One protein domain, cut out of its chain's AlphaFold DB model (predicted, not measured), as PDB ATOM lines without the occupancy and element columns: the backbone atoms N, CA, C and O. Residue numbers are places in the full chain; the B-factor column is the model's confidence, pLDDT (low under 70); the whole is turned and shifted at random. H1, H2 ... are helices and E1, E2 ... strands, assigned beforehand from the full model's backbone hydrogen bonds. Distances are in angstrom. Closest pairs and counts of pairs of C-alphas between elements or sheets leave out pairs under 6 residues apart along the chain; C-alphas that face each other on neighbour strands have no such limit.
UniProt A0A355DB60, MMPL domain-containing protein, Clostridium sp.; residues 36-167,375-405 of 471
ATOM      1  N   ASN A  36      30.736 126.195  47.557       92.31
ATOM      2  CA  ASN A  36      29.597 125.318  47.388       92.31
ATOM      3  C   ASN A  36      28.491 126.060  46.615       92.31
ATOM      4  O   ASN A  36      28.076 127.163  46.987       92.31
ATOM      5  N   TYR A  37      28.070 125.469  45.496       90.69
ATOM      6  CA  TYR A  37      27.028 125.997  44.608       90.69
ATOM      7  C   TYR A  37      25.698 125.248  44.761       90.69
ATOM      8  O   TYR A  37      24.713 125.640  44.143       90.69
ATOM      9  N   ASP A  38      25.660 124.200  45.585       88.50
ATOM     10  CA  ASP A  38      24.435 123.496  45.933       88.50
ATOM     11  C   ASP A  38      23.822 124.132  47.184       88.50
ATOM     12  O   ASP A  38      24.398 124.125  48.271       88.50
ATOM     13  N   ILE A  39      22.651 124.743  47.028       86.50
ATOM     14  CA  ILE A  39      21.927 125.349  48.153       86.50
ATOM     15  C   ILE A  39      21.251 124.260  48.995       86.50
ATOM     16  O   ILE A  39      21.051 124.451  50.195       86.50
ATOM     17  N   LEU A  40      20.909 123.120  48.391       85.75
ATOM     18  CA  LEU A  40      20.177 122.048  49.059       85.75
ATOM     19  C   LEU A  40      21.044 121.332  50.095       85.75
ATOM     20  O   LEU A  40      20.520 120.886  51.109       85.75
ATOM     21  N   SER A  41      22.370 121.351  49.943       86.69
ATOM     22  CA  SER A  41      23.289 120.824  50.962       86.69
ATOM     23  C   SER A  41      23.294 121.623  52.275       86.69
ATOM     24  O   SER A  41      23.987 121.248  53.214       86.69
ATOM     25  N   TYR A  42      22.587 122.758  52.342       89.31
ATOM     26  CA  TYR A  42      22.398 123.538  53.571       89.31
ATOM     27  C   TYR A  42      21.094 123.197  54.307       89.31
ATOM     28  O   TYR A  42      20.772 123.846  55.310       89.31
ATOM     29  N   LEU A  43      20.321 122.235  53.801       90.69
ATOM     30  CA  LEU A  43      19.138 121.719  54.475       90.69
ATOM     31  C   LEU A  43      19.519 120.950  55.757       90.69
ATOM     32  O   LEU A  43      20.598 120.368  55.814       90.69
ATOM     33  N   PRO A  44      18.658 120.940  56.790       90.38
ATOM     34  CA  PRO A  44      18.892 120.155  57.999       90.38
ATOM     35  C   PRO A  44      18.997 118.639  57.744       90.38
ATOM     36  O   PRO A  44      18.146 118.056  57.070       90.38
ATOM     37  N   ASP A  45      19.993 117.993  58.360       86.62
ATOM     38  CA  ASP A  45      20.277 116.550  58.225       86.62
ATOM     39  C   ASP A  45      19.150 115.635  58.753       86.62
ATOM     40  O   ASP A  45      19.093 114.435  58.468       86.62
ATOM     41  N   ASP A  46      18.251 116.162  59.587       87.69
ATOM     42  CA  ASP A  46      17.139 115.406  60.158       87.69
ATOM     43  C   ASP A  46      15.925 115.299  59.228       87.69
ATOM     44  O   ASP A  46      15.035 114.488  59.502       87.69
ATOM     45  N   LEU A  47      15.912 116.041  58.114       91.06
ATOM     46  CA  LEU A  47      14.861 115.954  57.107       91.06
ATOM     47  C   LEU A  47      14.852 114.585  56.419       91.06
ATOM     48  O   LEU A  47      15.881 114.057  55.994       91.06
ATOM     49  N   GLU A  48      13.651 114.036  56.232       89.44
ATOM     50  CA  GLU A  48      13.456 112.754  55.545       89.44
ATOM     51  C   GLU A  48      14.009 112.776  54.116       89.44
ATOM     52  O   GLU A  48      14.599 111.792  53.677       89.44
ATOM     53  N   THR A  49      13.898 113.910  53.417       87.56
ATOM     54  CA  THR A  49      14.438 114.092  52.064       87.56
ATOM     55  C   THR A  49      15.963 113.995  52.026       87.56
ATOM     56  O   THR A  49      16.492 113.327  51.145       87.56
ATOM     57  N   VAL A  50      16.667 114.589  52.999       88.31
ATOM     58  CA  VAL A  50      18.140 114.529  53.067       88.31
ATOM     59  C   VAL A  50      18.591 113.094  53.341       88.31
ATOM     60  O   VAL A  50      19.465 112.571  52.655       88.31
ATOM     61  N   ARG A  51      17.918 112.396  54.264       88.94
ATOM     62  CA  ARG A  51      18.185 110.971  54.526       88.94
ATOM     63  C   ARG A  51      17.912 110.090  53.311       88.94
ATOM     64  O   ARG A  51      18.648 109.137  53.074       88.94
ATOM     65  N   ALA A  52      16.855 110.380  52.555       87.88
ATOM     66  CA  ALA A  52      16.543 109.652  51.332       87.88
ATOM     67  C   ALA A  52      17.625 109.862  50.261       87.88
ATOM     68  O   ALA A  52      18.040 108.900  49.622       87.88
ATOM     69  N   GLU A  53      18.133 111.086  50.110       85.44
ATOM     70  CA  GLU A  53      19.247 111.392  49.207       85.44
ATOM     71  C   GLU A  53      20.542 110.674  49.624       85.44
ATOM     72  O   GLU A  53      21.229 110.096  48.782       85.44
ATOM     73  N   GLU A  54      20.845 110.609  50.925       86.75
ATOM     74  CA  GLU A  54      21.985 109.835  51.435       86.75
ATOM     75  C   GLU A  54      21.857 108.334  51.146       86.75
ATOM     76  O   GLU A  54      22.844 107.691  50.779       86.75
ATOM     77  N   ILE A  55      20.654 107.764  51.287       88.50
ATOM     78  CA  ILE A  55      20.382 106.360  50.950       88.50
ATOM     79  C   ILE A  55      20.539 106.134  49.443       88.50
ATOM     80  O   ILE A  55      21.193 105.172  49.048       88.50
ATOM     81  N   LEU A  56      20.014 107.028  48.597       85.31
ATOM     82  CA  LEU A  56      20.202 106.959  47.143       85.31
ATOM     83  C   LEU A  56      21.684 106.983  46.763       85.31
ATOM     84  O   LEU A  56      22.133 106.170  45.955       85.31
ATOM     85  N   LYS A  57      22.468 107.864  47.389       85.00
ATOM     86  CA  LYS A  57      23.906 107.939  47.133       85.00
ATOM     87  C   LYS A  57      24.645 106.685  47.600       85.00
ATOM     88  O   LYS A  57      25.526 106.212  46.892       85.00
ATOM     89  N   ARG A  58      24.330 106.175  48.795       87.81
ATOM     90  CA  ARG A  58      25.064 105.065  49.424       87.81
ATOM     91  C   ARG A  58      24.696 103.700  48.856       87.81
ATOM     92  O   ARG A  58      25.579 102.873  48.672       87.81
ATOM     93  N   ASP A  59      23.404 103.455  48.668       86.50
ATOM     94  CA  ASP A  59      22.885 102.121  48.373       86.50
ATOM     95  C   ASP A  59      22.601 101.945  46.876       86.50
ATOM     96  O   ASP A  59      22.734 100.839  46.364       86.50
ATOM     97  N   PHE A  60      22.259 103.015  46.153       81.00
ATOM     98  CA  PHE A  60      21.950 102.965  44.717       81.00
ATOM     99  C   PHE A  60      23.067 103.541  43.828       81.00
ATOM    100  O   PHE A  60      22.865 103.675  42.622       81.00
ATOM    101  N   ASP A  61      24.222 103.903  44.409       83.56
ATOM    102  CA  ASP A  61      25.344 104.574  43.729       83.56
ATOM    103  C   ASP A  61      24.898 105.788  42.882       83.56
ATOM    104  O   ASP A  61      25.436 106.073  41.809       83.56
ATOM    105  N   CYS A  62      23.870 106.503  43.351       84.44
ATOM    106  CA  CYS A  62      23.246 107.609  42.634       84.44
ATOM    107  C   CYS A  62      23.413 108.908  43.427       84.44
ATOM    108  O   CYS A  62      22.563 109.278  44.237       84.44
ATOM    109  N   GLY A  63      24.516 109.616  43.182       83.75
ATOM    110  CA  GLY A  63      24.793 110.906  43.813       83.75
ATOM    111  C   GLY A  63      23.994 112.067  43.217       83.75
ATOM    112  O   GLY A  63      23.721 113.046  43.906       83.75
ATOM    113  N   SER A  64      23.615 111.988  41.941       86.56
ATOM    114  CA  SER A  64      22.733 112.973  41.310       86.56
ATOM    115  C   SER A  64      22.038 112.385  40.088       86.56
ATOM    116  O   SER A  64      22.551 111.471  39.443       86.56
ATOM    117  N   LEU A  65      20.881 112.943  39.738       86.88
ATOM    118  CA  LEU A  65      20.100 112.514  38.587       86.88
ATOM    119  C   LEU A  65      19.896 113.674  37.614       86.88
ATOM    120  O   LEU A  65      19.611 114.809  38.004       86.88
ATOM    121  N   SER A  66      20.071 113.387  36.329       90.56
ATOM    122  CA  SER A  66      19.848 114.329  35.234       90.56
ATOM    123  C   SER A  66      19.003 113.680  34.149       90.56
ATOM    124  O   SER A  66      19.105 112.481  33.915       90.56
ATOM    125  N   MET A  67      18.188 114.473  33.461       91.06
ATOM    126  CA  MET A  67      17.390 113.992  32.332       91.06
ATOM    127  C   MET A  67      17.919 114.606  31.048       91.06
ATOM    128  O   MET A  67      18.006 115.828  30.939       91.06
ATOM    129  N   LEU A  68      18.259 113.770  30.076       93.38
ATOM    130  CA  LEU A  68      18.702 114.202  28.757       93.38
ATOM    131  C   LEU A  68      17.574 113.978  27.754       93.38
ATOM    132  O   LEU A  68      17.195 112.841  27.495       93.38
ATOM    133  N   ILE A  69      17.054 115.060  27.187       93.31
ATOM    134  CA  ILE A  69      16.037 115.023  26.134       93.31
ATOM    135  C   ILE A  69      16.734 115.222  24.795       93.31
ATOM    136  O   ILE A  69      17.432 116.216  24.626       93.31
ATOM    137  N   VAL A  70      16.517 114.324  23.842       93.38
ATOM    138  CA  VAL A  70      17.047 114.404  22.475       93.38
ATOM    139  C   VAL A  70      15.886 114.566  21.499       93.38
ATOM    140  O   VAL A  70      14.934 113.788  21.547       93.38
ATOM    141  N   GLU A  71      15.946 115.562  20.617       93.00
ATOM    142  CA  GLU A  71      14.881 115.868  19.655       93.00
ATOM    143  C   GLU A  71      15.210 115.502  18.215       93.00
ATOM    144  O   GLU A  71      16.303 115.778  17.721       93.00
ATOM    145  N   GLY A  72      14.207 114.983  17.503       88.25
ATOM    146  CA  GLY A  72      14.260 114.802  16.053       88.25
ATOM    147  C   GLY A  72      15.352 113.833  15.602       88.25
ATOM    148  O   GLY A  72      15.838 113.944  14.478       88.25
ATOM    149  N   MET A  73      15.765 112.918  16.483       87.94
ATOM    150  CA  MET A  73      16.745 111.876  16.194       87.94
ATOM    151  C   MET A  73      16.078 110.507  16.160       87.94
ATOM    152  O   MET A  73      15.199 110.208  16.966       87.94
ATOM    153  N   GLU A  74      16.532 109.658  15.240       85.94
ATOM    154  CA  GLU A  74      16.126 108.258  15.214       85.94
ATOM    155  C   GLU A  74      16.706 107.503  16.418       85.94
ATOM    156  O   GLU A  74      17.812 107.792  16.883       85.94
ATOM    157  N   ASP A  75      16.009 106.459  16.869       82.75
ATOM    158  CA  ASP A  75      16.424 105.622  18.004       82.75
ATOM    159  C   ASP A  75      17.855 105.083  17.863       82.75
ATOM    160  O   ASP A  75      18.575 104.932  18.848       82.75
ATOM    161  N   LYS A  76      18.304 104.823  16.630       84.06
ATOM    162  CA  LYS A  76      19.673 104.377  16.349       84.06
ATOM    163  C   LYS A  76      20.717 105.434  16.711       84.06
ATOM    164  O   LYS A  76      21.817 105.083  17.134       84.06
ATOM    165  N   ASP A  77      20.409 106.708  16.511       87.94
ATOM    166  CA  ASP A  77      21.311 107.804  16.848       87.94
ATOM    167  C   ASP A  77      21.221 108.157  18.335       87.94
ATOM    168  O   ASP A  77      22.261 108.379  18.959       87.94
ATOM    169  N   VAL A  78      20.028 108.062  18.935       88.00
ATOM    170  CA  VAL A  78      19.852 108.138  20.397       88.00
ATOM    171  C   VAL A  78      20.677 107.055  21.100       88.00
ATOM    172  O   VAL A  78      21.408 107.357  22.042       88.00
ATOM    173  N   ALA A  79      20.673 105.818  20.589       87.56
ATOM    174  CA  ALA A  79      21.492 104.724  21.114       87.56
ATOM    175  C   ALA A  79      23.000 105.033  21.063       87.56
ATOM    176  O   ALA A  79      23.730 104.752  22.013       87.56
ATOM    177  N   LYS A  80      23.486 105.671  19.988       89.81
ATOM    178  CA  LYS A  80      24.894 106.100  19.899       89.81
ATOM    179  C   LYS A  80      25.223 107.201  20.904       89.81
ATOM    180  O   LYS A  80      26.340 107.227  21.415       89.81
ATOM    181  N   ILE A  81      24.303 108.138  21.145       91.75
ATOM    182  CA  ILE A  81      24.487 109.174  22.172       91.75
ATOM    183  C   ILE A  81      24.573 108.507  23.538       91.75
ATOM    184  O   ILE A  81      25.524 108.773  24.267       91.75
ATOM    185  N   LYS A  82      23.653 107.586  23.837       90.88
ATOM    186  CA  LYS A  82      23.654 106.800  25.070       90.88
ATOM    187  C   LYS A  82      25.010 106.132  25.318       90.88
ATOM    188  O   LYS A  82      25.625 106.393  26.345       90.88
ATOM    189  N   GLU A  83      25.522 105.361  24.356       90.88
ATOM    190  CA  GLU A  83      26.818 104.674  24.488       90.88
ATOM    191  C   GLU A  83      27.996 105.630  24.714       90.88
ATOM    192  O   GLU A  83      28.985 105.271  25.356       90.88
ATOM    193  N   LYS A  84      27.948 106.831  24.131       93.88
ATOM    194  CA  LYS A  84      28.989 107.838  24.354       93.88
ATOM    195  C   LYS A  84      28.861 108.459  25.740       93.88
ATOM    196  O   LYS A  84      29.888 108.668  26.374       93.88
ATOM    197  N   VAL A  85      27.639 108.733  26.195       94.12
ATOM    198  CA  VAL A  85      27.363 109.296  27.523       94.12
ATOM    199  C   VAL A  85      27.739 108.310  28.629       94.12
ATOM    200  O   VAL A  85      28.383 108.713  29.587       94.12
ATOM    201  N   GLU A  86      27.449 107.016  28.468       92.75
ATOM    202  CA  GLU A  86      27.858 105.959  29.412       92.75
ATOM    203  C   GLU A  86      29.382 105.835  29.576       92.75
ATOM    204  O   GLU A  86      29.853 105.284  30.562       92.75
ATOM    205  N   LYS A  87      30.172 106.335  28.617       95.25
ATOM    206  CA  LYS A  87      31.644 106.322  28.681       95.25
ATOM    207  C   LYS A  87      32.233 107.568  29.343       95.25
ATOM    208  O   LYS A  87      33.455 107.652  29.475       95.25
ATOM    209  N   ILE A  88      31.407 108.552  29.695       95.81
ATOM    210  CA  ILE A  88      31.865 109.789  30.332       95.81
ATOM    211  C   ILE A  88      32.185 109.495  31.797       95.81
ATOM    212  O   ILE A  88      31.389 108.898  32.514       95.81
ATOM    213  N   GLN A  89      33.354 109.944  32.253       94.88
ATOM    214  CA  GLN A  89      33.745 109.814  33.654       94.88
ATOM    215  C   GLN A  89      32.740 110.539  34.562       94.88
ATOM    216  O   GLN A  89      32.451 111.713  34.338       94.88
ATOM    217  N   GLY A  90      32.251 109.863  35.604       91.00
ATOM    218  CA  GLY A  90      31.240 110.402  36.515       91.00
ATOM    219  C   GLY A  90      29.801 110.060  36.132       91.00
ATOM    220  O   GLY A  90      28.891 110.347  36.912       91.00
ATOM    221  N   VAL A  91      29.576 109.453  34.962       92.81
ATOM    222  CA  VAL A  91      28.293 108.843  34.603       92.81
ATOM    223  C   VAL A  91      28.315 107.390  35.055       92.81
ATOM    224  O   VAL A  91      28.996 106.561  34.461       92.81
ATOM    225  N   GLN A  92      27.518 107.083  36.074       88.19
ATOM    226  CA  GLN A  92      27.372 105.721  36.575       88.19
ATOM    227  C   GLN A  92      26.533 104.883  35.611       88.19
ATOM    228  O   GLN A  92      26.844 103.728  35.314       88.19
ATOM    229  N   LYS A  93      25.425 105.460  35.130       85.56
ATOM    230  CA  LYS A  93      24.514 104.763  34.227       85.56
ATOM    231  C   LYS A  93      23.649 105.714  33.416       85.56
ATOM    232  O   LYS A  93      23.233 106.762  33.903       85.56
ATOM    233  N   VAL A  94      23.281 105.282  32.215       86.25
ATOM    234  CA  VAL A  94      22.179 105.869  31.453       86.25
ATOM    235  C   VAL A  94      21.053 104.845  31.356       86.25
ATOM    236  O   VAL A  94      21.273 103.721  30.913       86.25
ATOM    237  N   LEU A  95      19.852 105.212  31.798       79.94
ATOM    238  CA  LEU A  95      18.642 104.436  31.564       79.94
ATOM    239  C   LEU A  95      17.921 104.974  30.339       79.94
ATOM    240  O   LEU A  95      17.541 106.148  30.273       79.94
ATOM    241  N   TRP A  96      17.675 104.068  29.410       78.19
ATOM    242  CA  TRP A  96      16.757 104.264  28.308       78.19
ATOM    243  C   TRP A  96      15.826 103.055  28.182       78.19
ATOM    244  O   TRP A  96      16.055 102.010  28.790       78.19
ATOM    245  N   ILE A  97      14.763 103.183  27.385       69.38
ATOM    246  CA  ILE A  97      13.711 102.166  27.270       69.38
ATOM    247  C   ILE A  97      14.252 100.777  26.892       69.38
ATOM    248  O   ILE A  97      13.765  99.765  27.388       69.38
ATOM    249  N   ASN A  98      15.303 100.733  26.069       63.59
ATOM    250  CA  ASN A  98      15.914  99.492  25.590       63.59
ATOM    251  C   ASN A  98      16.757  98.773  26.657       63.59
ATOM    252  O   ASN A  98      17.135  97.629  26.442       63.59
ATOM    253  N   ASP A  99      17.038  99.408  27.800       59.88
ATOM    254  CA  ASP A  99      17.713  98.760  28.935       59.88
ATOM    255  C   ASP A  99      16.734  98.131  29.927       59.88
ATOM    256  O   ASP A  99      17.146  97.405  30.830       59.88
ATOM    257  N   VAL A 100      15.443  98.459  29.811       52.81
ATOM    258  CA  VAL A 100      14.392  97.952  30.701       52.81
ATOM    259  C   VAL A 100      13.841  96.616  30.181       52.81
ATOM    260  O   VAL A 100      13.281  95.845  30.956       52.81
ATOM    261  N   LEU A 101      14.008  96.311  28.886       51.84
ATOM    262  CA  LEU A 101      13.421  95.140  28.226       51.84
ATOM    263  C   LEU A 101      14.450  94.437  27.313       51.84
ATOM    264  O   LEU A 101      15.051  95.067  26.452       51.84
ATOM    265  N   ASP A 102      14.606  93.116  27.479       46.09
ATOM    266  CA  ASP A 102      15.599  92.202  26.855       46.09
ATOM    267  C   ASP A 102      15.615  92.129  25.308       46.09
ATOM    268  O   ASP A 102      16.375  91.363  24.711       46.09
ATOM    269  N   SER A 103      14.754  92.878  24.625       48.75
ATOM    270  CA  SER A 103      14.596  92.837  23.172       48.75
ATOM    271  C   SER A 103      14.233  94.229  22.659       48.75
ATOM    272  O   SER A 103      13.494  94.931  23.352       48.75
ATOM    273  N   PRO A 104      14.693  94.651  21.464       52.75
ATOM    274  CA  PRO A 104      14.204  95.862  20.812       52.75
ATOM    275  C   PRO A 104      12.721  95.677  20.465       52.75
ATOM    276  O   PRO A 104      12.357  95.242  19.373       52.75
ATOM    277  N   ILE A 105      11.857  95.949  21.441       56.25
ATOM    278  CA  ILE A 105      10.411  95.923  21.282       56.25
ATOM    279  C   ILE A 105      10.029  97.215  20.549       56.25
ATOM    280  O   ILE A 105      10.365  98.302  21.026       56.25
ATOM    281  N   PRO A 106       9.349  97.130  19.391       60.56
ATOM    282  CA  PRO A 106       8.834  98.305  18.700       60.56
ATOM    283  C   PRO A 106       7.997  99.173  19.644       60.56
ATOM    284  O   PRO A 106       7.205  98.639  20.424       60.56
ATOM    285  N   LYS A 107       8.142 100.501  19.543       62.53
ATOM    286  CA  LYS A 107       7.467 101.477  20.422       62.53
ATOM    287  C   LYS A 107       5.963 101.222  20.561       62.53
ATOM    288  O   LYS A 107       5.419 101.393  21.642       62.53
ATOM    289  N   ASP A 108       5.332 100.741  19.492       63.28
ATOM    290  CA  ASP A 108       3.889 100.492  19.384       63.28
ATOM    291  C   ASP A 108       3.360  99.363  20.289       63.28
ATOM    292  O   ASP A 108       2.149  99.193  20.418       63.28
ATOM    293  N   ILE A 109       4.246  98.559  20.885       63.41
ATOM    294  CA  ILE A 109       3.885  97.407  21.729       63.41
ATOM    295  C   ILE A 109       4.084  97.724  23.224       63.41
ATOM    296  O   ILE A 109       3.639  96.967  24.088       63.41
ATOM    297  N   LEU A 110       4.738  98.841  23.555       65.25
ATOM    298  CA  LEU A 110       4.984  99.220  24.943       65.25
ATOM    299  C   LEU A 110       3.687  99.672  25.635       65.25
ATOM    300  O   LEU A 110       2.844 100.315  25.008       65.25
ATOM    301  N   PRO A 111       3.522  99.389  26.940       67.94
ATOM    302  CA  PRO A 111       2.471 100.017  27.729       67.94
ATOM    303  C   PRO A 111       2.589 101.541  27.645       67.94
ATOM    304  O   PRO A 111       3.685 102.084  27.816       67.94
ATOM    305  N   SER A 112       1.462 102.230  27.448       67.38
ATOM    306  CA  SER A 112       1.423 103.696  27.354       67.38
ATOM    307  C   SER A 112       2.074 104.367  28.566       67.38
ATOM    308  O   SER A 112       2.825 105.320  28.413       67.38
ATOM    309  N   SER A 113       1.924 103.782  29.759       64.88
ATOM    310  CA  SER A 113       2.544 104.268  30.998       64.88
ATOM    311  C   SER A 113       4.074 104.334  30.973       64.88
ATOM    312  O   SER A 113       4.647 105.128  31.708       64.88
ATOM    313  N   ILE A 114       4.749 103.510  30.167       67.88
ATOM    314  CA  ILE A 114       6.211 103.540  30.017       67.88
ATOM    315  C   ILE A 114       6.593 104.405  28.810       67.88
ATOM    316  O   ILE A 114       7.574 105.149  28.857       67.88
ATOM    317  N   GLN A 115       5.804 104.340  27.737       72.69
ATOM    318  CA  GLN A 115       6.021 105.152  26.543       72.69
ATOM    319  C   GLN A 115       5.956 106.651  26.867       72.69
ATOM    320  O   GLN A 115       6.873 107.375  26.493       72.69
ATOM    321  N   ASP A 116       4.962 107.082  27.644       74.00
ATOM    322  CA  ASP A 116       4.738 108.483  28.031       74.00
ATOM    323  C   ASP A 116       5.824 109.038  28.976       74.00
ATOM    324  O   ASP A 116       5.918 110.247  29.197       74.00
ATOM    325  N   VAL A 117       6.653 108.161  29.558       74.88
ATOM    326  CA  VAL A 117       7.799 108.552  30.390       74.88
ATOM    327  C   VAL A 117       9.004 108.874  29.516       74.88
ATOM    328  O   VAL A 117       9.641 109.902  29.715       74.88
ATOM    329  N   PHE A 118       9.330 108.009  28.554       80.06
ATOM    330  CA  PHE A 118      10.562 108.121  27.763       80.06
ATOM    331  C   PHE A 118      10.377 108.805  26.407       80.06
ATOM    332  O   PHE A 118      11.369 109.205  25.800       80.06
ATOM    333  N   TYR A 119       9.144 108.960  25.928       85.06
ATOM    334  CA  TYR A 119       8.840 109.574  24.641       85.06
ATOM    335  C   TYR A 119       7.760 110.643  24.779       85.06
ATOM    336  O   TYR A 119       6.703 110.413  25.358       85.06
ATOM    337  N   ALA A 120       8.008 111.800  24.171       85.62
ATOM    338  CA  ALA A 120       7.008 112.847  24.014       85.62
ATOM    339  C   ALA A 120       7.223 113.573  22.686       85.62
ATOM    340  O   ALA A 120       8.324 114.063  22.417       85.62
ATOM    341  N   LYS A 121       6.169 113.686  21.865       84.06
ATOM    342  CA  LYS A 121       6.252 114.254  20.503       84.06
ATOM    343  C   LYS A 121       7.367 113.550  19.699       84.06
ATOM    344  O   LYS A 121       7.431 112.326  19.720       84.06
ATOM    345  N   ASP A 122       8.259 114.308  19.056       86.00
ATOM    346  CA  ASP A 122       9.457 113.813  18.355       86.00
ATOM    347  C   ASP A 122      10.715 113.813  19.249       86.00
ATOM    348  O   ASP A 122      11.841 113.958  18.765       86.00
ATOM    349  N   SER A 123      10.549 113.703  20.569       90.69
ATOM    350  CA  SER A 123      11.655 113.705  21.526       90.69
ATOM    351  C   SER A 123      11.750 112.397  22.305       90.69
ATOM    352  O   SER A 123      10.747 111.726  22.559       90.69
ATOM    353  N   THR A 124      12.976 112.048  22.686       89.88
ATOM    354  CA  THR A 124      13.299 110.883  23.513       89.88
ATOM    355  C   THR A 124      14.051 111.334  24.757       89.88
ATOM    356  O   THR A 124      15.043 112.056  24.654       89.88
ATOM    357  N   MET A 125      13.604 110.896  25.929       89.00
ATOM    358  CA  MET A 125      14.248 111.152  27.211       89.00
ATOM    359  C   MET A 125      15.135 109.973  27.614       89.00
ATOM    360  O   MET A 125      14.785 108.807  27.435       89.00
ATOM    361  N   MET A 126      16.281 110.286  28.206       89.25
ATOM    362  CA  MET A 126      17.150 109.351  28.911       89.25
ATOM    363  C   MET A 126      17.372 109.851  30.335       89.25
ATOM    364  O   MET A 126      17.543 111.052  30.556       89.25
ATOM    365  N   VAL A 127      17.413 108.927  31.289       87.31
ATOM    366  CA  VAL A 127      17.741 109.232  32.686       87.31
ATOM    367  C   VAL A 127      19.218 108.939  32.902       87.31
ATOM    368  O   VAL A 127      19.668 107.822  32.670       87.31
ATOM    369  N   ILE A 128      19.984 109.928  33.341       89.94
ATOM    370  CA  ILE A 128      21.417 109.814  33.605       89.94
ATOM    371  C   ILE A 128      21.622 109.814  35.118       89.94
ATOM    372  O   ILE A 128      21.300 110.793  35.793       89.94
ATOM    373  N   MET A 129      22.173 108.718  35.633       88.88
ATOM    374  CA  MET A 129      22.651 108.603  37.005       88.88
ATOM    375  C   MET A 129      24.125 108.985  37.059       88.88
ATOM    376  O   MET A 129      24.954 108.431  36.333       88.88
ATOM    377  N   LEU A 130      24.435 109.945  37.918       90.88
ATOM    378  CA  LEU A 130      25.774 110.466  38.141       90.88
ATOM    379  C   LEU A 130      26.308 109.894  39.456       90.88
ATOM    380  O   LEU A 130      25.576 109.821  40.445       90.88
ATOM    381  N   GLU A 131      27.582 109.507  39.457       89.31
ATOM    382  CA  GLU A 131      28.245 108.857  40.600       89.31
ATOM    383  C   GLU A 131      28.228 109.750  41.847       89.31
ATOM    384  O   GLU A 131      28.010 109.308  42.973       89.31
ATOM    385  N   GLU A 132      28.451 111.047  41.640       89.62
ATOM    386  CA  GLU A 132      28.674 112.010  42.706       89.62
ATOM    387  C   GLU A 132      27.589 113.087  42.769       89.62
ATOM    388  O   GLU A 132      26.842 113.331  41.818       89.62
ATOM    389  N   GLY A 133      27.549 113.782  43.908       86.50
ATOM    390  CA  GLY A 133      26.615 114.880  44.164       86.50
ATOM    391  C   GLY A 133      26.691 116.000  43.125       86.50
ATOM    392  O   GLY A 133      27.728 116.211  42.491       86.50
ATOM    393  N   SER A 134      25.599 116.753  42.988       86.94
ATOM    394  CA  SER A 134      25.419 117.774  41.946       86.94
ATOM    395  C   SER A 134      26.572 118.796  41.883       86.94
ATOM    396  O   SER A 134      27.042 119.116  40.794       86.94
ATOM    397  N   ALA A 135      27.094 119.245  43.032       86.06
ATOM    398  CA  ALA A 135      28.200 120.204  43.138       86.06
ATOM    399  C   ALA A 135      29.614 119.601  43.017       86.06
ATOM    400  O   ALA A 135      30.598 120.350  42.991       86.06
ATOM    401  N   ASN A 136      29.758 118.274  42.942       90.31
ATOM    402  CA  ASN A 136      31.070 117.634  42.828       90.31
ATOM    403  C   ASN A 136      31.712 117.961  41.470       90.31
ATOM    404  O   ASN A 136      31.058 117.941  40.432       90.31
ATOM    405  N   ILE A 137      33.021 118.227  41.459       90.56
ATOM    406  CA  ILE A 137      33.765 118.545  40.235       90.56
ATOM    407  C   ILE A 137      33.655 117.452  39.162       90.56
ATOM    408  O   ILE A 137      33.594 117.783  37.982       90.56
ATOM    409  N   ILE A 138      33.588 116.176  39.557       93.12
ATOM    410  CA  ILE A 138      33.427 115.050  38.627       93.12
ATOM    411  C   ILE A 138      32.083 115.174  37.901       93.12
ATOM    412  O   ILE A 138      32.049 115.212  36.675       93.12
ATOM    413  N   THR A 139      30.999 115.361  38.653       93.56
ATOM    414  CA  THR A 139      29.646 115.569  38.124       93.56
ATOM    415  C   THR A 139      29.550 116.810  37.239       93.56
ATOM    416  O   THR A 139      28.949 116.782  36.169       93.56
ATOM    417  N   GLN A 140      30.193 117.903  37.643       93.69
ATOM    418  CA  GLN A 140      30.207 119.159  36.895       93.69
ATOM    419  C   GLN A 140      30.925 119.031  35.543       93.69
ATOM    420  O   GLN A 140      30.462 119.584  34.545       93.69
ATOM    421  N   ASN A 141      32.022 118.271  35.499       95.31
ATOM    422  CA  ASN A 141      32.717 117.950  34.253       95.31
ATOM    423  C   ASN A 141      31.877 117.004  33.383       95.31
ATOM    424  O   ASN A 141      31.749 117.239  32.183       95.31
ATOM    425  N   ALA A 142      31.235 115.997  33.988       95.50
ATOM    426  CA  ALA A 142      30.350 115.076  33.284       95.50
ATOM    427  C   ALA A 142      29.200 115.816  32.585       95.50
ATOM    428  O   ALA A 142      28.948 115.582  31.410       95.50
ATOM    429  N   VAL A 143      28.549 116.771  33.260       95.62
ATOM    430  CA  VAL A 143      27.500 117.633  32.678       95.62
ATOM    431  C   VAL A 143      27.997 118.374  31.433       95.62
ATOM    432  O   VAL A 143      27.289 118.451  30.425       95.62
ATOM    433  N   GLU A 144      29.210 118.924  31.484       95.06
ATOM    434  CA  GLU A 144      29.800 119.644  30.356       95.06
ATOM    435  C   GLU A 144      30.093 118.708  29.175       95.06
ATOM    436  O   GLU A 144      29.775 119.029  28.026       95.06
ATOM    437  N   ASP A 145      30.642 117.529  29.452       95.81
ATOM    438  CA  ASP A 145      30.968 116.536  28.431       95.81
ATOM    439  C   ASP A 145      29.711 115.898  27.824       95.81
ATOM    440  O   ASP A 145      29.655 115.707  26.606       95.81
ATOM    441  N   ILE A 146      28.658 115.673  28.619       95.19
ATOM    442  CA  ILE A 146      27.343 115.221  28.138       95.19
ATOM    443  C   ILE A 146      26.803 116.213  27.110       95.19
ATOM    444  O   ILE A 146      26.418 115.813  26.012       95.19
ATOM    445  N   ARG A 147      26.821 117.515  27.426       93.88
ATOM    446  CA  ARG A 147      26.348 118.569  26.512       93.88
ATOM    447  C   ARG A 147      27.149 118.598  25.208       93.88
ATOM    448  O   ARG A 147      26.559 118.704  24.136       93.88
ATOM    449  N   LYS A 148      28.477 118.442  25.274       93.50
ATOM    450  CA  LYS A 148      29.344 118.385  24.080       93.50
ATOM    451  C   LYS A 148      29.043 117.171  23.198       93.50
ATOM    452  O   LYS A 148      29.042 117.286  21.976       93.50
ATOM    453  N   VAL A 149      28.819 116.009  23.807       92.62
ATOM    454  CA  VAL A 149      28.591 114.739  23.104       92.62
ATOM    455  C   VAL A 149      27.191 114.656  22.502       92.62
ATOM    456  O   VAL A 149      27.037 114.120  21.401       92.62
ATOM    457  N   ALA A 150      26.183 115.158  23.216       87.75
ATOM    458  CA  ALA A 150      24.781 115.055  22.830       87.75
ATOM    459  C   ALA A 150      24.377 116.074  21.743       87.75
ATOM    460  O   ALA A 150      23.421 115.836  21.006       87.75
ATOM    461  N   GLY A 151      25.126 117.172  21.588       86.75
ATOM    462  CA  GLY A 151      24.930 118.154  20.516       86.75
ATOM    463  C   GLY A 151      23.737 119.096  20.726       86.75
ATOM    464  O   GLY A 151      23.069 119.063  21.755       86.75
ATOM    465  N   GLU A 152      23.469 119.956  19.739       85.94
ATOM    466  CA  GLU A 152      22.508 121.073  19.863       85.94
ATOM    467  C   GLU A 152      21.031 120.652  19.917       85.94
ATOM    468  O   GLU A 152      20.193 121.413  20.391       85.94
ATOM    469  N   GLN A 153      20.701 119.440  19.464       87.12
ATOM    470  CA  GLN A 153      19.341 118.887  19.547       87.12
ATOM    471  C   GLN A 153      19.049 118.231  20.906       87.12
ATOM    472  O   GLN A 153      18.010 117.588  21.071       87.12
ATOM    473  N   SER A 154      19.969 118.363  21.864       91.38
ATOM    474  CA  SER A 154      19.892 117.705  23.159       91.38
ATOM    475  C   SER A 154      19.833 118.711  24.305       91.38
ATOM    476  O   SER A 154      20.598 119.671  24.365       91.38
ATOM    477  N   PHE A 155      18.940 118.459  25.255       93.31
ATOM    478  CA  PHE A 155      18.642 119.347  26.370       93.31
ATOM    479  C   PHE A 155      18.805 118.583  27.678       93.31
ATOM    480  O   PHE A 155      18.087 117.619  27.937       93.31
ATOM    481  N   LEU A 156      19.763 119.012  28.497       93.44
ATOM    482  CA  LEU A 156      20.052 118.390  29.784       93.44
ATOM    483  C   LEU A 156      19.369 119.167  30.909       93.44
ATOM    484  O   LEU A 156      19.641 120.350  31.100       93.44
ATOM    485  N   SER A 157      18.525 118.478  31.660       90.88
ATOM    486  CA  SER A 157      17.822 118.956  32.847       90.88
ATOM    487  C   SER A 157      18.351 118.269  34.112       90.88
ATOM    488  O   SER A 157      19.079 117.278  34.034       90.88
ATOM    489  N   GLY A 158      17.944 118.766  35.279       88.56
ATOM    490  CA  GLY A 158      18.285 118.222  36.593       88.56
ATOM    491  C   GLY A 158      19.224 119.122  37.393       88.56
ATOM    492  O   GLY A 158      19.814 120.076  36.874       88.56
ATOM    493  N   MET A 159      19.369 118.805  38.681       87.25
ATOM    494  CA  MET A 159      20.116 119.642  39.628       87.25
ATOM    495  C   MET A 159      21.591 119.795  39.255       87.25
ATOM    496  O   MET A 159      22.131 120.888  39.386       87.25
ATOM    497  N   ALA A 160      22.235 118.758  38.711       91.38
ATOM    498  CA  ALA A 160      23.625 118.850  38.258       91.38
ATOM    499  C   ALA A 160      23.816 119.928  37.171       91.38
ATOM    500  O   ALA A 160      24.757 120.723  37.240       91.38
ATOM    501  N   GLY A 161      22.887 120.000  36.208       91.94
ATOM    502  CA  GLY A 161      22.868 121.038  35.176       91.94
ATOM    503  C   GLY A 161      22.618 122.433  35.751       91.94
ATOM    504  O   GLY A 161      23.331 123.370  35.401       91.94
ATOM    505  N   ILE A 162      21.652 122.559  36.667       92.06
ATOM    506  CA  ILE A 162      21.313 123.829  37.334       92.06
ATOM    507  C   ILE A 162      22.501 124.361  38.141       92.06
ATOM    508  O   ILE A 162      22.845 125.538  38.035       92.06
ATOM    509  N   VAL A 163      23.161 123.502  38.919       93.00
ATOM    510  CA  VAL A 163      24.332 123.872  39.724       93.00
ATOM    511  C   VAL A 163      25.507 124.268  38.826       93.00
ATOM    512  O   VAL A 163      26.182 125.255  39.119       93.00
ATOM    513  N   LYS A 164      25.710 123.573  37.697       94.00
ATOM    514  CA  LYS A 164      26.740 123.927  36.705       94.00
ATOM    515  C   LYS A 164      26.498 125.286  36.072       94.00
ATOM    516  O   LYS A 164      27.400 126.120  36.070       94.00
ATOM    517  N   ASP A 165      25.279 125.543  35.615       94.38
ATOM    518  CA  ASP A 165      24.938 126.824  34.996       94.38
ATOM    519  C   ASP A 165      24.990 127.968  36.016       94.38
ATOM    520  O   ASP A 165      25.493 129.050  35.712       94.38
ATOM    521  N   THR A 166      24.564 127.715  37.258       93.12
ATOM    522  CA  THR A 166      24.676 128.677  38.368       93.12
ATOM    523  C   THR A 166      26.134 129.001  38.674       93.12
ATOM    524  O   THR A 166      26.472 130.170  38.879       93.12
ATOM    525  N   LYS A 167      27.010 127.990  38.690       92.94
ATOM    526  CA  LYS A 167      28.448 128.160  38.905       92.94
ATOM    527  C   LYS A 167      29.090 128.981  37.797       92.94
ATOM    528  O   LYS A 167      29.738 129.981  38.100       92.94
ATOM    529  N   LYS A 375       3.618 137.372  46.055       87.75
ATOM    530  CA  LYS A 375       3.721 135.915  45.944       87.75
ATOM    531  C   LYS A 375       5.155 135.478  46.235       87.75
ATOM    532  O   LYS A 375       6.093 136.011  45.647       87.75
ATOM    533  N   VAL A 376       5.304 134.496  47.118       83.88
ATOM    534  CA  VAL A 376       6.578 133.822  47.379       83.88
ATOM    535  C   VAL A 376       6.668 132.618  46.448       83.88
ATOM    536  O   VAL A 376       5.703 131.866  46.322       83.88
ATOM    537  N   TYR A 377       7.805 132.461  45.779       80.88
ATOM    538  CA  TYR A 377       8.130 131.284  44.981       80.88
ATOM    539  C   TYR A 377       9.229 130.487  45.694       80.88
ATOM    540  O   TYR A 377      10.042 131.064  46.416       80.88
ATOM    541  N   TYR A 378       9.234 129.168  45.500       78.12
ATOM    542  CA  TYR A 378      10.179 128.238  46.141       78.12
ATOM    543  C   TYR A 378      11.057 127.490  45.124       78.12
ATOM    544  O   TYR A 378      11.949 126.737  45.504       78.12
ATOM    545  N   ASN A 379      10.817 127.721  43.833       80.06
ATOM    546  CA  ASN A 379      11.474 127.048  42.723       80.06
ATOM    547  C   ASN A 379      12.806 127.741  42.392       80.06
ATOM    548  O   ASN A 379      12.825 128.920  42.028       80.06
ATOM    549  N   LEU A 380      13.922 127.017  42.534       77.88
ATOM    550  CA  LEU A 380      15.269 127.540  42.264       77.88
ATOM    551  C   LEU A 380      15.482 127.851  40.778       77.88
ATOM    552  O   LEU A 380      16.101 128.857  40.438       77.88
ATOM    553  N   ASP A 381      14.939 127.025  39.892       80.75
ATOM    554  CA  ASP A 381      15.011 127.180  38.440       80.75
ATOM    555  C   ASP A 381      14.292 128.449  37.950       80.75
ATOM    556  O   ASP A 381      14.782 129.126  37.047       80.75
ATOM    557  N   GLU A 382      13.191 128.850  38.592       83.75
ATOM    558  CA  GLU A 382      12.476 130.090  38.252       83.75
ATOM    559  C   GLU A 382      13.259 131.369  38.601       83.75
ATOM    560  O   GLU A 382      12.984 132.431  38.037       83.75
ATOM    561  N   SER A 383      14.240 131.280  39.507       84.38
ATOM    562  CA  SER A 383      15.105 132.409  39.885       84.38
ATOM    563  C   SER A 383      16.238 132.674  38.886       84.38
ATOM    564  O   SER A 383      16.883 133.726  38.935       84.38
ATOM    565  N   LEU A 384      16.481 131.729  37.977       88.00
ATOM    566  CA  LEU A 384      17.595 131.751  37.042       88.00
ATOM    567  C   LEU A 384      17.183 132.298  35.660       88.00
ATOM    568  O   LEU A 384      16.008 132.239  35.280       88.00
ATOM    569  N   PRO A 385      18.135 132.842  34.873       93.06
ATOM    570  CA  PRO A 385      17.864 133.276  33.505       93.06
ATOM    571  C   PRO A 385      17.278 132.150  32.640       93.06
ATOM    572  O   PRO A 385      17.764 131.019  32.634       93.06
ATOM    573  N   LYS A 386      16.217 132.473  31.890       91.81
ATOM    574  CA  LYS A 386      15.429 131.492  31.120       91.81
ATOM    575  C   LYS A 386      16.171 130.890  29.925       91.81
ATOM    576  O   LYS A 386      15.718 129.894  29.371       91.81
ATOM    577  N   ASP A 387      17.257 131.524  29.510       92.94
ATOM    578  CA  ASP A 387      18.124 131.140  28.401       92.94
ATOM    579  C   ASP A 387      19.249 130.177  28.813       92.94
ATOM    580  O   ASP A 387      19.964 129.677  27.945       92.94
ATOM    581  N   LEU A 388      19.396 129.873  30.109       93.81
ATOM    582  CA  LEU A 388      20.376 128.887  30.560       93.81
ATOM    583  C   LEU A 388      20.026 127.479  30.049       93.81
ATOM    584  O   LEU A 388      18.864 127.069  30.153       93.81
ATOM    585  N   PRO A 389      21.009 126.695  29.564       92.88
ATOM    586  CA  PRO A 389      20.761 125.369  29.001       92.88
ATOM    587  C   PRO A 389      19.992 124.425  29.935       92.88
ATOM    588  O   PRO A 389      19.087 123.725  29.476       92.88
ATOM    589  N   SER A 390      20.299 124.422  31.237       92.12
ATOM    590  CA  SER A 390      19.579 123.608  32.221       92.12
ATOM    591  C   SER A 390      18.124 124.034  32.365       92.12
ATOM    592  O   SER A 390      17.250 123.185  32.466       92.12
ATOM    593  N   ILE A 391      17.849 125.340  32.333       93.31
ATOM    594  CA  ILE A 391      16.499 125.899  32.467       93.31
ATOM    595  C   ILE A 391      15.672 125.623  31.215       93.31
ATOM    596  O   ILE A 391      14.485 125.306  31.313       93.31
ATOM    597  N   VAL A 392      16.288 125.670  30.034       93.62
ATOM    598  CA  VAL A 392      15.650 125.228  28.788       93.62
ATOM    599  C   VAL A 392      15.294 123.739  28.880       93.62
ATOM    600  O   VAL A 392      14.156 123.375  28.587       93.62
ATOM    601  N   GLY A 393      16.213 122.892  29.359       91.31
ATOM    602  CA  GLY A 393      15.959 121.465  29.594       91.31
ATOM    603  C   GLY A 393      14.834 121.203  30.601       91.31
ATOM    604  O   GLY A 393      13.927 120.420  30.316       91.31
ATOM    605  N   THR A 394      14.837 121.888  31.746       90.75
ATOM    606  CA  THR A 394      13.794 121.762  32.778       90.75
ATOM    607  C   THR A 394      12.426 122.190  32.256       90.75
ATOM    608  O   THR A 394      11.440 121.476  32.432       90.75
ATOM    609  N   ASN A 395      12.346 123.314  31.539       90.88
ATOM    610  CA  ASN A 395      11.088 123.757  30.935       90.88
ATOM    611  C   ASN A 395      10.578 122.776  29.878       90.88
ATOM    612  O   ASN A 395       9.369 122.620  29.713       90.88
ATOM    613  N   LYS A 396      11.480 122.098  29.172       90.38
ATOM    614  CA  LYS A 396      11.118 121.082  28.188       90.38
ATOM    615  C   LYS A 396      10.533 119.832  28.841       90.38
ATOM    616  O   LYS A 396       9.471 119.385  28.420       90.38
ATOM    617  N   LEU A 397      11.138 119.339  29.926       88.12
ATOM    618  CA  LEU A 397      10.535 118.280  30.753       88.12
ATOM    619  C   LEU A 397       9.128 118.671  31.222       88.12
ATOM    620  O   LEU A 397       8.184 117.890  31.093       88.12
ATOM    621  N   LYS A 398       8.975 119.901  31.716       87.62
ATOM    622  CA  LYS A 398       7.696 120.417  32.206       87.62
ATOM    623  C   LYS A 398       6.630 120.479  31.111       87.62
ATOM    624  O   LYS A 398       5.501 120.061  31.343       87.62
ATOM    625  N   ASN A 399       6.978 120.985  29.929       89.19
ATOM    626  CA  ASN A 399       6.011 121.270  28.866       89.19
ATOM    627  C   ASN A 399       5.714 120.070  27.956       89.19
ATOM    628  O   ASN A 399       4.572 119.909  27.532       89.19
ATOM    629  N   ASP A 400       6.724 119.263  27.625       89.00
ATOM    630  CA  ASP A 400       6.583 118.171  26.654       89.00
ATOM    631  C   ASP A 400       6.255 116.852  27.338       89.00
ATOM    632  O   ASP A 400       5.372 116.130  26.883       89.00
ATOM    633  N   TYR A 401       6.917 116.574  28.461       84.56
ATOM    634  CA  TYR A 401       6.702 115.354  29.230       84.56
ATOM    635  C   TYR A 401       5.687 115.556  30.353       84.56
ATOM    636  O   TYR A 401       5.333 114.588  31.007       84.56
ATOM    637  N   GLY A 402       5.214 116.775  30.637       80.44
ATOM    638  CA  GLY A 402       4.349 117.031  31.797       80.44
ATOM    639  C   GLY A 402       5.040 116.752  33.138       80.44
ATOM    640  O   GLY A 402       4.374 116.587  34.156       80.44
ATOM    641  N   MET A 403       6.374 116.654  33.154       78.69
ATOM    642  CA  MET A 403       7.177 116.398  34.352       78.69
ATOM    643  C   MET A 403       7.485 117.729  35.031       78.69
ATOM    644  O   MET A 403       8.559 118.301  34.860       78.69
ATOM    645  N   THR A 404       6.500 118.255  35.762       69.06
ATOM    646  CA  THR A 404       6.675 119.497  36.538       69.06
ATOM    647  C   THR A 404       7.470 119.244  37.819       69.06
ATOM    648  O   THR A 404       8.275 120.077  38.223       69.06
ATOM    649  N   SER A 405       7.267 118.076  38.425       70.19
ATOM    650  CA  SER A 405       8.008 117.569  39.575       70.19
ATOM    651  C   SER A 405       8.231 116.073  39.394       70.19
ATOM    652  O   SER A 405       7.408 115.385  38.797       70.19
TER     653      SER A 405
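Overview. This is residues 36 to 167 and 375 to 405 of the 471 residues of the protein "MMPL domain-containing protein" of Clostridium sp. (UniProt A0A355DB60). A strongly twisted sheet of four strands makes the core, with helices H2 and H4 covering one face along the strands and H6 crossing E1 and E4 on the other. H3 stands over E3 on H6's face, H5 follows directly on E4, and H1 lies off the sheet. The printed part has 163 residues, with six named helices and four named strands in the order H1 E1 H2 E2 H3 E3 H4 E4 H5 H6. The sheet runs E2 - E3 - E1 - E4, all antiparallel; the class is mixed, helices and strands. The whole is compact, with a radius of gyration of the C-alphas of 15.9 A and spans of 46 by 37 by 30 A.

Along the chain. Start in the sheet: find C-alpha 64 at (22.733, 112.973, 41.310), where E1, residues 64 to 71, begins its 23.2 A. E3 is residues 123 to 130, 22.0 A; E2 is 91 to 95 and E4 154 to 158. Of the helices, H4, residues 137 to 150, measures 19.9 A, H2, 75 to 85, 15.0 A, and H1, 48 to 59, 15.9 A. H3 is residues 112 to 118 and H5 159 to 167. H6, residues 389 to 400, runs 16.1 A to C-alpha 400 at (6.583, 118.171, 26.654).

Arrangement. Look between E3 and E1 for N 68 and O 126, 2.9 A apart; between E1 and E4 for N 155 and O 69, 2.8 A; between E2 and E3 for N 95 and O 127, 2.8 A. The sheet and its helices make three layers, with helices on both faces of the sheet: H2, H4 and H5 on one face, H3 and H6 on the other. E1, H2, E2 and E3, H4, E4 are split strand-helix-strand units, each with another strand between its two, and both crossovers are right-handed. H2 and H4 touch at a shallow tilt of 28 degrees, opposite ways, closest at the C-alphas of Ile 81 and Ala 150, 5.9 A. H6 runs across the strands at a height over the sheet of 7.5 A; C-alphas 157 and 393, the closest of E4 and H6, are 4.5 A apart. H5 touches H4 about perpendicular, at 80 degrees, with C-alphas 140 and 164 closest, 5.9 A. H1 is only just not on the sheet, with 4 pairs of C-alphas within 10 A. In H1, H2, H4, H5 and H6 every O i to N i+4 pair is within hydrogen-bond range; in H3, 2 of 3 are.

Size, cuts and confidence. The C-alphas farthest apart, of Ser 103 and Lys 375, are 49.9 A apart. Residues 168 to 374 are not printed, and 26.9 A separates C-alphas 167 and 375. Of the links printed whole, E2 to H3 is long, 16 residues. Confidence is under 70 at residues 97 to 114 and 404.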